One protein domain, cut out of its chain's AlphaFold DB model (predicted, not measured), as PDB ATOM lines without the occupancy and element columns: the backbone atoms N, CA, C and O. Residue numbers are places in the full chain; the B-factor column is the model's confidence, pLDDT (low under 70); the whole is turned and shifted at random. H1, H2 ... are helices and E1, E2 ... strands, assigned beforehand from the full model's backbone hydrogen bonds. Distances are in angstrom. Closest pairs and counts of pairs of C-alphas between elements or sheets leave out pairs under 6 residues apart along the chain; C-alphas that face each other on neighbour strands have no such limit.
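Overview. This is residues 7 to 103 of the 306 residues of an uncharacterized protein of Paramuricea clavata (UniProt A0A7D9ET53). The long helix H3 runs lengthwise beside a ribbon of two antiparallel strands, E1 and E2, with the short helices H1 and H2 set crosswise to H3. H4 lies toward one end of the length and the small H5 at the other, while residues 25 to 30 stick out as a free loop. The printed part has 97 residues with five named helices and two named strands, in the order E1, H1, H2, H3, H4, E2, H5; the class is mixed, helices and strands. It is compact, with a radius of gyration of the C-alphas of 14.3 A, yet elongated in outline, spanning 49 by 26 by 20 A.

Arrangement. E1, residues 7 to 13, is the antiparallel neighbour of E2, residues 87 to 93, with 155 degrees between their directions. N 10 and O 90 are 2.8 A apart and N 88 and O 12 are 2.8 A apart, both within hydrogen-bond range. H1, residues 14 to 24, is the hub. It touches H3, residues 51 to 74, at a steep tilt of 67 degrees, only just short of about perpendicular, opposite ways; the closest C-alphas are those of Leu 17 and Ala 65, 4.8 A apart, and H3 touches H1 with residues 62 to 72 alone. H1 and H2, residues 32 to 37, only just touch, with 3 pairs of C-alphas within 8 A, the closest being Trp 20 and Leu 35 at 7.2 A. H2 touches H3, about perpendicular at 79 degrees, with the C-alphas of Tyr 32 and Asp 58 closest at 5.5 A; H3 uses residues 54 to 62 alone. H3 and E2 are near each other, with 10 pairs of C-alphas within 10 A. H4, residues 78 to 84, only just touches H1, with 3 pairs within 8 A, the closest C-alphas being Pro 15 and Asp 84 at 5.6 A. H5, residues 100 to 103, is apart from H3, among others. In H1, H2, H3 and H4 each O i to N i+4 pair is within hydrogen-bond range; H5 is too short for one.

Along the chain. E1 begins at C-alpha 7, (124.866, 133.437, 96.690), and is 20.0 A long. H1 measures 15.7 A. H3 begins at C-alpha 51, (140.710, 137.609, 84.767), and measures 34.6 A. E2 measures 18.8 A. H5 ends at C-alpha 103, (141.250, 128.542, 100.463).

Size, cuts and confidence. The two C-alphas farthest apart, those of Gly 77 and Ala 101, are 48.8 A apart. The printed part has no cut. The link from H2 to H3 is long, with 13 residues. The mean pLDDT of the printed part is 89.2, and residue 101 is under 70.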
ATOM      1  N   LEU A   7     124.472 134.046  95.416       86.62
ATOM      2  CA  LEU A   7     124.866 133.437  96.690       86.62
ATOM      3  C   LEU A   7     124.464 134.326  97.868       86.62
ATOM      4  O   LEU A   7     123.797 133.872  98.793       86.62
ATOM      5  N   PHE A   8     124.859 135.595  97.812       87.81
ATOM      6  CA  PHE A   8     124.572 136.618  98.816       87.81
ATOM      7  C   PHE A   8     124.615 138.009  98.160       87.81
ATOM      8  O   PHE A   8     124.854 138.140  96.956       87.81
ATOM      9  N   CYS A   9     124.369 139.061  98.937       89.12
ATOM     10  CA  CYS A   9     124.576 140.436  98.494       89.12
ATOM     11  C   CYS A   9     125.331 141.252  99.541       89.12
ATOM     12  O   CYS A   9     125.100 141.090 100.737       89.12
ATOM     13  N   VAL A  10     126.183 142.159  99.071       89.81
ATOM     14  CA  VAL A  10     126.819 143.196  99.884       89.81
ATOM     15  C   VAL A  10     125.975 144.461  99.780       89.81
ATOM     16  O   VAL A  10     125.572 144.851  98.682       89.81
ATOM     17  N   GLU A  11     125.692 145.104 100.908       91.75
ATOM     18  CA  GLU A  11     125.071 146.428 100.943       91.75
ATOM     19  C   GLU A  11     126.176 147.485 101.060       91.75
ATOM     20  O   GLU A  11     126.816 147.610 102.100       91.75
ATOM     21  N   VAL A  12     126.423 148.230  99.980       92.31
ATOM     22  CA  VAL A  12     127.450 149.283  99.935       92.31
ATOM     23  C   VAL A  12     126.779 150.648 100.044       92.31
ATOM     24  O   VAL A  12     125.894 150.975  99.251       92.31
ATOM     25  N   LEU A  13     127.192 151.458 101.016       93.56
ATOM     26  CA  LEU A  13     126.677 152.815 101.217       93.56
ATOM     27  C   LEU A  13     126.927 153.705  99.985       93.56
ATOM     28  O   LEU A  13     128.011 153.709  99.398       93.56
ATOM     29  N   TYR A  14     125.927 154.499  99.605       94.31
ATOM     30  CA  TYR A  14     125.999 155.439  98.484       94.31
ATOM     31  C   TYR A  14     127.171 156.444  98.611       94.31
ATOM     32  O   TYR A  14     127.877 156.638  97.611       94.31
ATOM     33  N   PRO A  15     127.471 157.018  99.801       93.81
ATOM     34  CA  PRO A  15     128.677 157.821 100.016       93.81
ATOM     35  C   PRO A  15     129.980 157.099  99.654       93.81
ATOM     36  O   PRO A  15     130.867 157.702  99.053       93.81
ATOM     37  N   VAL A  16     130.092 155.805  99.971       94.00
ATOM     38  CA  VAL A  16     131.304 155.002  99.733       94.00
ATOM     39  C   VAL A  16     131.532 154.815  98.232       94.00
ATOM     40  O   VAL A  16     132.620 155.094  97.737       94.00
ATOM     41  N   LEU A  17     130.484 154.478  97.476       94.44
ATOM     42  CA  LEU A  17     130.546 154.343  96.012       94.44
ATOM     43  C   LEU A  17     130.959 155.651  95.311       94.44
ATOM     44  O   LEU A  17     131.705 155.634  94.331       94.44
ATOM     45  N   LYS A  18     130.516 156.802  95.832       93.69
ATOM     46  CA  LYS A  18     130.946 158.132  95.370       93.69
ATOM     47  C   LYS A  18     132.430 158.389  95.666       93.69
ATOM     48  O   LYS A  18     133.125 158.951  94.818       93.69
ATOM     49  N   VAL A  19     132.914 157.998  96.849       93.88
ATOM     50  CA  VAL A  19     134.335 158.101  97.221       93.88
ATOM     51  C   VAL A  19     135.191 157.220  96.311       93.88
ATOM     52  O   VAL A  19     136.171 157.722  95.768       93.88
ATOM     53  N   TRP A  20     134.788 155.973  96.049       95.00
ATOM     54  CA  TRP A  20     135.493 155.070  95.131       95.00
ATOM     55  C   TRP A  20     135.616 155.641  93.714       95.00
ATOM     56  O   TRP A  20     136.716 155.658  93.167       95.00
ATOM     57  N   HIS A  21     134.532 156.186  93.140       94.44
ATOM     58  CA  HIS A  21     134.592 156.853  91.830       94.44
ATOM     59  C   HIS A  21     135.604 158.009  91.823       94.44
ATOM     60  O   HIS A  21     136.382 158.152  90.883       94.44
ATOM     61  N   ASN A  22     135.611 158.846  92.864       92.12
ATOM     62  CA  ASN A  22     136.565 159.952  92.954       92.12
ATOM     63  C   ASN A  22     138.010 159.448  93.105       92.12
ATOM     64  O   ASN A  22     138.901 159.987  92.457       92.12
ATOM     65  N   TYR A  23     138.229 158.396  93.898       92.69
ATOM     66  CA  TYR A  23     139.539 157.787  94.116       92.69
ATOM     67  C   TYR A  23     140.109 157.155  92.835       92.69
ATOM     68  O   TYR A  23     141.243 157.457  92.459       92.69
ATOM     69  N   LYS A  24     139.305 156.379  92.089       92.12
ATOM     70  CA  LYS A  24     139.699 155.768  90.799       92.12
ATOM     71  C   LYS A  24     140.019 156.789  89.699       92.12
ATOM     72  O   LYS A  24     140.665 156.445  88.715       92.12
ATOM     73  N   ARG A  25     139.604 158.055  89.847       87.00
ATOM     74  CA  ARG A  25     140.005 159.146  88.935       87.00
ATOM     75  C   ARG A  25     141.410 159.682  89.197       87.00
ATOM     76  O   ARG A  25     141.978 160.293  88.296       87.00
ATOM     77  N   THR A  26     141.939 159.499  90.404       88.38
ATOM     78  CA  THR A  26     143.297 159.911  90.793       88.38
ATOM     79  C   THR A  26     144.271 158.741  90.887       88.38
ATOM     80  O   THR A  26     145.466 158.950  90.721       88.38
ATOM     81  N   ASN A  27     143.776 157.524  91.125       87.31
ATOM     82  CA  ASN A  27     144.584 156.316  91.214       87.31
ATOM     83  C   ASN A  27     144.022 155.216  90.298       87.31
ATOM     84  O   ASN A  27     142.904 154.746  90.497       87.31
ATOM     85  N   THR A  28     144.806 154.804  89.302       85.19
ATOM     86  CA  THR A  28     144.422 153.781  88.320       85.19
ATOM     87  C   THR A  28     144.980 152.389  88.617       85.19
ATOM     88  O   THR A  28     144.654 151.473  87.870       85.19
ATOM     89  N   THR A  29     145.830 152.211  89.637       90.69
ATOM     90  CA  THR A  29     146.518 150.926  89.902       90.69
ATOM     91  C   THR A  29     145.724 149.951  90.768       90.69
ATOM     92  O   THR A  29     146.095 148.787  90.846       90.69
ATOM     93  N   ILE A  30     144.667 150.431  91.422       90.75
ATOM     94  CA  ILE A  30     143.783 149.674  92.319       90.75
ATOM     95  C   ILE A  30     142.438 149.515  91.616       90.75
ATOM     96  O   ILE A  30     141.962 150.486  91.027       90.75
ATOM     97  N   ASP A  31     141.809 148.348  91.679       92.94
ATOM     98  CA  ASP A  31     140.495 148.052  91.103       92.94
ATOM     99  C   ASP A  31     139.334 148.327  92.072       92.94
ATOM    100  O   ASP A  31     139.503 148.453  93.284       92.94
ATOM    101  N   TYR A  32     138.113 148.466  91.547       94.19
ATOM    102  CA  TYR A  32     136.919 148.580  92.389       94.19
ATOM    103  C   TYR A  32     136.664 147.300  93.193       94.19
ATOM    104  O   TYR A  32     136.036 147.377  94.249       94.19
ATOM    105  N   ILE A  33     137.153 146.146  92.727       92.81
ATOM    106  CA  ILE A  33     137.142 144.905  93.512       92.81
ATOM    107  C   ILE A  33     138.019 145.041  94.750       92.81
ATOM    108  O   ILE A  33     137.520 144.779  95.839       92.81
ATOM    109  N   ASP A  34     139.254 145.527  94.620       92.00
ATOM    110  CA  ASP A  34     140.147 145.751  95.766       92.00
ATOM    111  C   ASP A  34     139.497 146.690  96.795       92.00
ATOM    112  O   ASP A  34     139.528 146.438  97.999       92.00
ATOM    113  N   LEU A  35     138.846 147.760  96.316       93.31
ATOM    114  CA  LEU A  35     138.105 148.699  97.164       93.31
ATOM    115  C   LEU A  35     136.907 148.039  97.864       93.31
ATOM    116  O   LEU A  35     136.639 148.347  99.027       93.31
ATOM    117  N   LEU A  36     136.194 147.134  97.187       91.25
ATOM    118  CA  LEU A  36     135.103 146.364  97.781       91.25
ATOM    119  C   LEU A  36     135.632 145.373  98.821       91.25
ATOM    120  O   LEU A  36     135.110 145.353  99.935       91.25
ATOM    121  N   GLU A  37     136.675 144.606  98.505       90.06
ATOM    122  CA  GLU A  37     137.282 143.635  99.418       90.06
ATOM    123  C   GLU A  37     137.840 144.298 100.679       90.06
ATOM    124  O   GLU A  37     137.559 143.836 101.786       90.06
ATOM    125  N   ALA A  38     138.503 145.450 100.537       87.94
ATOM    126  CA  ALA A  38     138.976 146.261 101.658       87.94
ATOM    127  C   ALA A  38     137.849 146.758 102.590       87.94
ATOM    128  O   ALA A  38     138.116 147.105 103.740       87.94
ATOM    129  N   THR A  39     136.588 146.782 102.132       85.19
ATOM    130  CA  THR A  39     135.427 147.119 102.979       85.19
ATOM    131  C   THR A  39     134.738 145.918 103.632       85.19
ATOM    132  O   THR A  39     133.819 146.124 104.424       85.19
ATOM    133  N   ILE A  40     135.160 144.676 103.356       82.50
ATOM    134  CA  ILE A  40     134.584 143.469 103.973       82.50
ATOM    135  C   ILE A  40     135.225 143.245 105.355       82.50
ATOM    136  O   ILE A  40     136.408 142.899 105.428       82.50
ATOM    137  N   PRO A  41     134.476 143.343 106.473       76.12
ATOM    138  CA  PRO A  41     135.043 143.101 107.796       76.12
ATOM    139  C   PRO A  41     135.604 141.679 107.904       76.12
ATOM    140  O   PRO A  41     134.923 140.706 107.578       76.12
ATOM    141  N   GLY A  42     136.856 141.557 108.344       72.56
ATOM    142  CA  GLY A  42     137.524 140.268 108.555       72.56
ATOM    143  C   GLY A  42     137.786 139.440 107.290       72.56
ATOM    144  O   GLY A  42     138.086 138.258 107.424       72.56
ATOM    145  N   GLY A  43     137.644 140.005 106.080       76.00
ATOM    146  CA  GLY A  43     137.901 139.274 104.832       76.00
ATOM    147  C   GLY A  43     136.994 138.052 104.632       76.00
ATOM    148  O   GLY A  43     137.435 137.037 104.100       76.00
ATOM    149  N   CYS A  44     135.733 138.127 105.088       75.50
ATOM    150  CA  CYS A  44     134.777 137.005 105.104       75.50
ATOM    151  C   CYS A  44     134.612 136.264 103.760       75.50
ATOM    152  O   CYS A  44     134.186 135.108 103.747       75.50
ATOM    153  N   PHE A  45     134.904 136.921 102.636       83.19
ATOM    154  CA  PHE A  45     135.041 136.305 101.318       83.19
ATOM    155  C   PHE A  45     135.975 137.150 100.437       83.19
ATOM    156  O   PHE A  45     136.259 138.302 100.755       83.19
ATOM    157  N   VAL A  46     136.405 136.566  99.318       86.69
ATOM    158  CA  VAL A  46     137.278 137.165  98.293       86.69
ATOM    159  C   VAL A  46     136.766 136.719  96.920       86.69
ATOM    160  O   VAL A  46     136.218 135.613  96.785       86.69
ATOM    161  N   PHE A  47     136.919 137.551  95.898       89.44
ATOM    162  CA  PHE A  47     136.559 137.263  94.516       89.44
ATOM    163  C   PHE A  47     137.565 136.318  93.838       89.44
ATOM    164  O   PHE A  47     138.731 136.179  94.218       89.44
ATOM    165  N   SER A  48     137.096 135.600  92.819       87.75
ATOM    166  CA  SER A  48     137.956 134.754  91.996       87.75
ATOM    167  C   SER A  48     138.920 135.635  91.207       87.75
ATOM    168  O   SER A  48     138.484 136.468  90.419       87.75
ATOM    169  N   HIS A  49     140.224 135.404  91.361       85.75
ATOM    170  CA  HIS A  49     141.286 136.077  90.600       85.75
ATOM    171  C   HIS A  49     141.384 135.567  89.140       85.75
ATOM    172  O   HIS A  49     142.429 135.645  88.501       85.75
ATOM    173  N   GLU A  50     140.308 134.979  88.613       89.94
ATOM    174  CA  GLU A  50     140.188 134.653  87.197       89.94
ATOM    175  C   GLU A  50     139.893 135.947  86.431       89.94
ATOM    176  O   GLU A  50     138.864 136.575  86.666       89.94
ATOM    177  N   GLU A  51     140.768 136.329  85.497       91.06
ATOM    178  CA  GLU A  51     140.710 137.609  84.767       91.06
ATOM    179  C   GLU A  51     139.322 137.910  84.165       91.06
ATOM    180  O   GLU A  51     138.851 139.048  84.207       91.06
ATOM    181  N   SER A  52     138.633 136.878  83.659       90.62
ATOM    182  CA  SER A  52     137.291 136.988  83.071       90.62
ATOM    183  C   SER A  52     136.239 137.452  84.094       90.62
ATOM    184  O   SER A  52     135.435 138.341  83.813       90.62
ATOM    185  N   VAL A  53     136.286 136.875  85.296       89.75
ATOM    186  CA  VAL A  53     135.378 137.118  86.420       89.75
ATOM    187  C   VAL A  53     135.724 138.431  87.107       89.75
ATOM    188  O   VAL A  53     134.826 139.217  87.402       89.75
ATOM    189  N   TRP A  54     137.017 138.677  87.320       91.31
ATOM    190  CA  TRP A  54     137.536 139.908  87.904       91.31
ATOM    191  C   TRP A  54     137.083 141.114  87.081       91.31
ATOM    192  O   TRP A  54     136.391 141.994  87.580       91.31
ATOM    193  N   LYS A  55     137.331 141.100  85.769       93.31
ATOM    194  CA  LYS A  55     136.911 142.188  84.883       93.31
ATOM    195  C   LYS A  55     135.393 142.381  84.837       93.31
ATOM    196  O   LYS A  55     134.922 143.514  84.823       93.31
ATOM    197  N   GLU A  56     134.616 141.296  84.831       93.06
ATOM    198  CA  GLU A  56     133.148 141.358  84.848       93.06
ATOM    199  C   GLU A  56     132.609 142.029  86.123       93.06
ATOM    200  O   GLU A  56     131.682 142.843  86.063       93.06
ATOM    201  N   VAL A  57     133.169 141.685  87.285       92.62
ATOM    202  CA  VAL A  57     132.772 142.247  88.582       92.62
ATOM    203  C   VAL A  57     133.240 143.705  88.699       92.62
ATOM    204  O   VAL A  57     132.434 144.549  89.097       92.62
ATOM    205  N   ASP A  58     134.466 144.027  88.271       94.31
ATOM    206  CA  ASP A  58     135.011 145.391  88.294       94.31
ATOM    207  C   ASP A  58     134.213 146.351  87.398       94.31
ATOM    208  O   ASP A  58     133.710 147.366  87.879       94.31
ATOM    209  N   ASP A  59     133.963 145.976  86.136       94.31
ATOM    210  CA  ASP A  59     133.135 146.746  85.194       94.31
ATOM    211  C   ASP A  59     131.738 147.048  85.772       94.31
ATOM    212  O   ASP A  59     131.158 148.117  85.542       94.31
ATOM    213  N   ASN A  60     131.156 146.098  86.510       93.25
ATOM    214  CA  ASN A  60     129.850 146.272  87.141       93.25
ATOM    215  C   ASN A  60     129.909 147.233  88.338       93.25
ATOM    216  O   ASN A  60     129.015 148.073  88.479       93.25
ATOM    217  N   LEU A  61     130.953 147.156  89.168       94.50
ATOM    218  CA  LEU A  61     131.181 148.098  90.267       94.50
ATOM    219  C   LEU A  61     131.478 149.511  89.744       94.50
ATOM    220  O   LEU A  61     130.887 150.469  90.242       94.50
ATOM    221  N   ALA A  62     132.277 149.639  88.683       94.75
ATOM    222  CA  ALA A  62     132.574 150.899  88.008       94.75
ATOM    223  C   ALA A  62     131.295 151.604  87.526       94.75
ATOM    224  O   ALA A  62     131.053 152.761  87.869       94.75
ATOM    225  N   ARG A  63     130.405 150.891  86.816       95.44
ATOM    226  CA  ARG A  63     129.103 151.432  86.368       95.44
ATOM    227  C   ARG A  63     128.226 151.897  87.533       95.44
ATOM    228  O   ARG A  63     127.514 152.895  87.413       95.44
ATOM    229  N   ILE A  64     128.253 151.176  88.656       94.44
ATOM    230  CA  ILE A  64     127.512 151.541  89.869       94.44
ATOM    231  C   ILE A  64     128.103 152.810  90.500       94.44
ATOM    232  O   ILE A  64     127.348 153.731  90.817       94.44
ATOM    233  N   ALA A  65     129.427 152.881  90.650       94.81
ATOM    234  CA  ALA A  65     130.136 154.027  91.215       94.81
ATOM    235  C   ALA A  65     129.943 155.295  90.361       94.81
ATOM    236  O   ALA A  65     129.605 156.354  90.893       94.81
ATOM    237  N   ASP A  66     130.029 155.174  89.034       95.19
ATOM    238  CA  ASP A  66     129.732 156.243  88.074       95.19
ATOM    239  C   ASP A  66     128.294 156.760  88.208       95.19
ATOM    240  O   ASP A  66     128.062 157.972  88.279       95.19
ATOM    241  N   PHE A  67     127.313 155.855  88.271       94.44
ATOM    242  CA  PHE A  67     125.907 156.222  88.446       94.44
ATOM    243  C   PHE A  67     125.663 156.930  89.790       94.44
ATOM    244  O   PHE A  67     124.957 157.941  89.832       94.44
ATOM    245  N   MET A  68     126.298 156.471  90.875       93.75
ATOM    246  CA  MET A  68     126.258 157.149  92.176       93.75
ATOM    247  C   MET A  68     126.900 158.539  92.115       93.75
ATOM    248  O   MET A  68     126.290 159.515  92.551       93.75
ATOM    249  N   ALA A  69     128.081 158.681  91.512       92.75
ATOM    250  CA  ALA A  69     128.735 159.977  91.354       92.75
ATOM    251  C   ALA A  69     127.876 160.970  90.546       92.75
ATOM    252  O   ALA A  69     127.808 162.154  90.883       92.75
ATOM    253  N   GLN A  70     127.165 160.500  89.515       93.12
ATOM    254  CA  GLN A  70     126.204 161.311  88.761       93.12
ATOM    255  C   GLN A  70     124.960 161.689  89.579       93.12
ATOM    256  O   GLN A  70     124.498 162.827  89.471       93.12
ATOM    257  N   LEU A  71     124.430 160.776  90.401       92.56
ATOM    258  CA  LEU A  71     123.330 161.058  91.330       92.56
ATOM    259  C   LEU A  71     123.732 162.167  92.315       92.56
ATOM    260  O   LEU A  71     123.013 163.156  92.462       92.56
ATOM    261  N   TYR A  72     124.934 162.070  92.888       92.50
ATOM    262  CA  TYR A  72     125.467 163.061  93.821       92.50
ATOM    263  C   TYR A  72     125.704 164.448  93.220       92.50
ATOM    264  O   TYR A  72     125.536 165.448  93.912       92.50
ATOM    265  N   ARG A  73     126.059 164.544  91.930       90.69
ATOM    266  CA  ARG A  73     126.157 165.845  91.235       90.69
ATOM    267  C   ARG A  73     124.799 166.538  91.083       90.69
ATOM    268  O   ARG A  73     124.757 167.755  90.916       90.69
ATOM    269  N   LYS A  74     123.699 165.775  91.112       91.12
ATOM    270  CA  LYS A  74     122.321 166.279  90.993       91.12
ATOM    271  C   LYS A  74     121.673 166.536  92.358       91.12
ATOM    272  O   LYS A  74     120.801 167.396  92.451       91.12
ATOM    273  N   SER A  75     122.092 165.831  93.410       90.44
ATOM    274  CA  SER A  75     121.579 166.028  94.769       90.44
ATOM    275  C   SER A  75     122.109 167.304  95.425       90.44
ATOM    276  O   SER A  75     123.288 167.618  95.288       90.44
ATOM    277  N   LYS A  76     121.260 168.013  96.181       89.75
ATOM    278  CA  LYS A  76     121.636 169.179  96.998       89.75
ATOM    279  C   LYS A  76     120.797 169.244  98.276       89.75
ATOM    280  O   LYS A  76     119.629 168.856  98.266       89.75
ATOM    281  N   GLY A  77     121.361 169.808  99.346       89.50
ATOM    282  CA  GLY A  77     120.646 170.062 100.603       89.50
ATOM    283  C   GLY A  77     120.076 168.783 101.225       89.50
ATOM    284  O   GLY A  77     120.737 167.750 101.211       89.50
ATOM    285  N   ARG A  78     118.836 168.838 101.730       84.50
ATOM    286  CA  ARG A  78     118.176 167.695 102.397       84.50
ATOM    287  C   ARG A  78     118.117 166.439 101.527       84.50
ATOM    288  O   ARG A  78     118.415 165.359 102.007       84.50
ATOM    289  N   TYR A  79     117.862 166.585 100.224       87.38
ATOM    290  CA  TYR A  79     117.844 165.441  99.307       87.38
ATOM    291  C   TYR A  79     119.220 164.767  99.151       87.38
ATOM    292  O   TYR A  79     119.288 163.610  98.756       87.38
ATOM    293  N   GLN A  80     120.326 165.457  99.455       88.44
ATOM    294  CA  GLN A  80     121.632 164.801  99.550       88.44
ATOM    295  C   GLN A  80     121.751 163.979 100.842       88.44
ATOM    296  O   GLN A  80     122.216 162.851 100.772       88.44
ATOM    297  N   GLN A  81     121.257 164.491 101.974       87.88
ATOM    298  CA  GLN A  81     121.215 163.751 103.244       87.88
ATOM    299  C   GLN A  81     120.367 162.472 103.095       87.88
ATOM    300  O   GLN A  81     120.849 161.381 103.377       87.88
ATOM    301  N   ASP A  82     119.186 162.574 102.471       88.56
ATOM    302  CA  ASP A  82     118.333 161.423 102.120       88.56
ATOM    303  C   ASP A  82     119.014 160.405 101.176       88.56
ATOM    304  O   ASP A  82     118.484 159.314 100.944       88.56
ATOM    305  N   VAL A  83     120.107 160.783 100.508       90.38
ATOM    306  CA  VAL A  83     120.901 159.940  99.598       90.38
ATOM    307  C   VAL A  83     122.129 159.370 100.311       90.38
ATOM    308  O   VAL A  83     122.536 158.263  99.969       90.38
ATOM    309  N   ASP A  84     122.661 160.059 101.322       91.31
ATOM    310  CA  ASP A  84     123.777 159.595 102.149       91.31
ATOM    311  C   ASP A  84     123.394 158.372 103.009       91.31
ATOM    312  O   ASP A  84     124.191 157.442 103.126       91.31
ATOM    313  N   ASP A  85     122.145 158.296 103.486       91.25
ATOM    314  CA  ASP A  85     121.614 157.155 104.258       91.25
ATOM    315  C   ASP A  85     121.262 155.910 103.406       91.25
ATOM    316  O   ASP A  85     120.758 154.908 103.921       91.25
ATOM    317  N   LYS A  86     121.469 155.943 102.080       92.81
ATOM    318  CA  LYS A  86     121.058 154.853 101.174       92.81
ATOM    319  C   LYS A  86     122.173 153.845 100.906       92.81
ATOM    320  O   LYS A  86     123.345 154.187 100.757       92.81
ATOM    321  N   VAL A  87     121.773 152.584 100.746       93.62
ATOM    322  CA  VAL A  87     122.646 151.459 100.377       93.62
ATOM    323  C   VAL A  87     122.318 150.910  98.990       93.62
ATOM    324  O   VAL A  87     121.161 150.851  98.567       93.62
ATOM    325  N   LYS A  88     123.349 150.456  98.276       93.12
ATOM    326  CA  LYS A  88     123.245 149.710  97.024       93.12
ATOM    327  C   LYS A  88     123.487 148.233  97.302       93.12
ATOM    328  O   LYS A  88     124.550 147.861  97.786       93.12
ATOM    329  N   LYS A  89     122.533 147.385  96.917       92.31
ATOM    330  CA  LYS A  89     122.726 145.931  96.885       92.31
ATOM    331  C   LYS A  89     123.584 145.545  95.686       92.31
ATOM    332  O   LYS A  89     123.188 145.782  94.544       92.31
ATOM    333  N   PHE A  90     124.739 144.953  95.965       90.44
ATOM    334  CA  PHE A  90     125.603 144.290  94.999       90.44
ATOM    335  C   PHE A  90     125.481 142.776  95.195       90.44
ATOM    336  O   PHE A  90     125.814 142.263  96.260       90.44
ATOM    337  N   HIS A  91     124.952 142.060  94.205       90.00
ATOM    338  CA  HIS A  91     124.769 140.609  94.292       90.00
ATOM    339  C   HIS A  91     126.041 139.886  93.851       90.00
ATOM    340  O   HIS A  91     126.525 140.125  92.749       90.00
ATOM    341  N   VAL A  92     126.539 138.981  94.696       88.88
ATOM    342  CA  VAL A  92     127.658 138.092  94.370       88.88
ATOM    343  C   VAL A  92     127.088 136.752  93.925       88.88
ATOM    344  O   VAL A  92     126.289 136.125  94.628       88.88
ATOM    345  N   PHE A  93     127.475 136.325  92.729       89.00
ATOM    346  CA  PHE A  93     126.961 135.132  92.073       89.00
ATOM    347  C   PHE A  93     127.915 133.941  92.200       89.00
ATOM    348  O   PHE A  93     129.120 134.090  92.398       89.00
ATOM    349  N   GLN A  94     127.377 132.731  92.058       86.44
ATOM    350  CA  GLN A  94     128.163 131.501  92.097       86.44
ATOM    351  C   GLN A  94     129.255 131.512  91.017       86.44
ATOM    352  O   GLN A  94     128.967 131.736  89.841       86.44
ATOM    353  N   GLY A  95     130.500 131.263  91.432       84.81
ATOM    354  CA  GLY A  95     131.687 131.325  90.574       84.81
ATOM    355  C   GLY A  95     132.372 132.697  90.534       84.81
ATOM    356  O   GLY A  95     133.493 132.780  90.049       84.81
ATOM    357  N   GLN A  96     131.754 133.756  91.078       87.38
ATOM    358  CA  GLN A  96     132.434 135.046  91.248       87.38
ATOM    359  C   GLN A  96     133.340 135.077  92.486       87.38
ATOM    360  O   GLN A  96     134.320 135.811  92.503       87.38
ATOM    361  N   ASN A  97     133.046 134.276  93.512       86.56
ATOM    362  CA  ASN A  97     133.860 134.149  94.719       86.56
ATOM    363  C   ASN A  97     134.902 133.022  94.602       86.56
ATOM    364  O   ASN A  97     134.650 131.987  93.981       86.56
ATOM    365  N   LYS A  98     136.051 133.179  95.266       82.75
ATOM    366  CA  LYS A  98     137.038 132.105  95.416       82.75
ATOM    367  C   LYS A  98     136.485 131.025  96.355       82.75
ATOM    368  O   LYS A  98     135.986 131.308  97.444       82.75
ATOM    369  N   GLU A  99     136.531 129.769  95.915       78.50
ATOM    370  CA  GLU A  99     135.924 128.650  96.643       78.50
ATOM    371  C   GLU A  99     136.631 128.369  97.977       78.50
ATOM    372  O   GLU A  99     137.856 128.244  98.040       78.50
ATOM    373  N   VAL A 100     135.844 128.142  99.035       72.25
ATOM    374  CA  VAL A 100     136.340 127.796 100.382       72.25
ATOM    375  C   VAL A 100     137.238 126.548 100.369       72.25
ATOM    376  O   VAL A 100     138.164 126.448 101.169       72.25
ATOM    377  N   ALA A 101     137.007 125.606  99.449       69.94
ATOM    378  CA  ALA A 101     137.864 124.432  99.276       69.94
ATOM    379  C   ALA A 101     139.291 124.805  98.829       69.94
ATOM    380  O   ALA A 101     140.257 124.284  99.384       69.94
ATOM    381  N   LYS A 102     139.431 125.753  97.888       73.69
ATOM    382  CA  LYS A 102     140.735 126.260  97.425       73.69
ATOM    383  C   LYS A 102     141.448 127.025  98.538       73.69
ATOM    384  O   LYS A 102     142.616 126.763  98.797       73.69
ATOM    385  N   PHE A 103     140.719 127.869  99.273       73.94
ATOM    386  CA  PHE A 103     141.250 128.542 100.463       73.94
ATOM    387  C   PHE A 103     141.790 127.568 101.514       73.94
ATOM    388  O   PHE A 103     142.903 127.745 101.995       73.94
TER     389      PHE A 103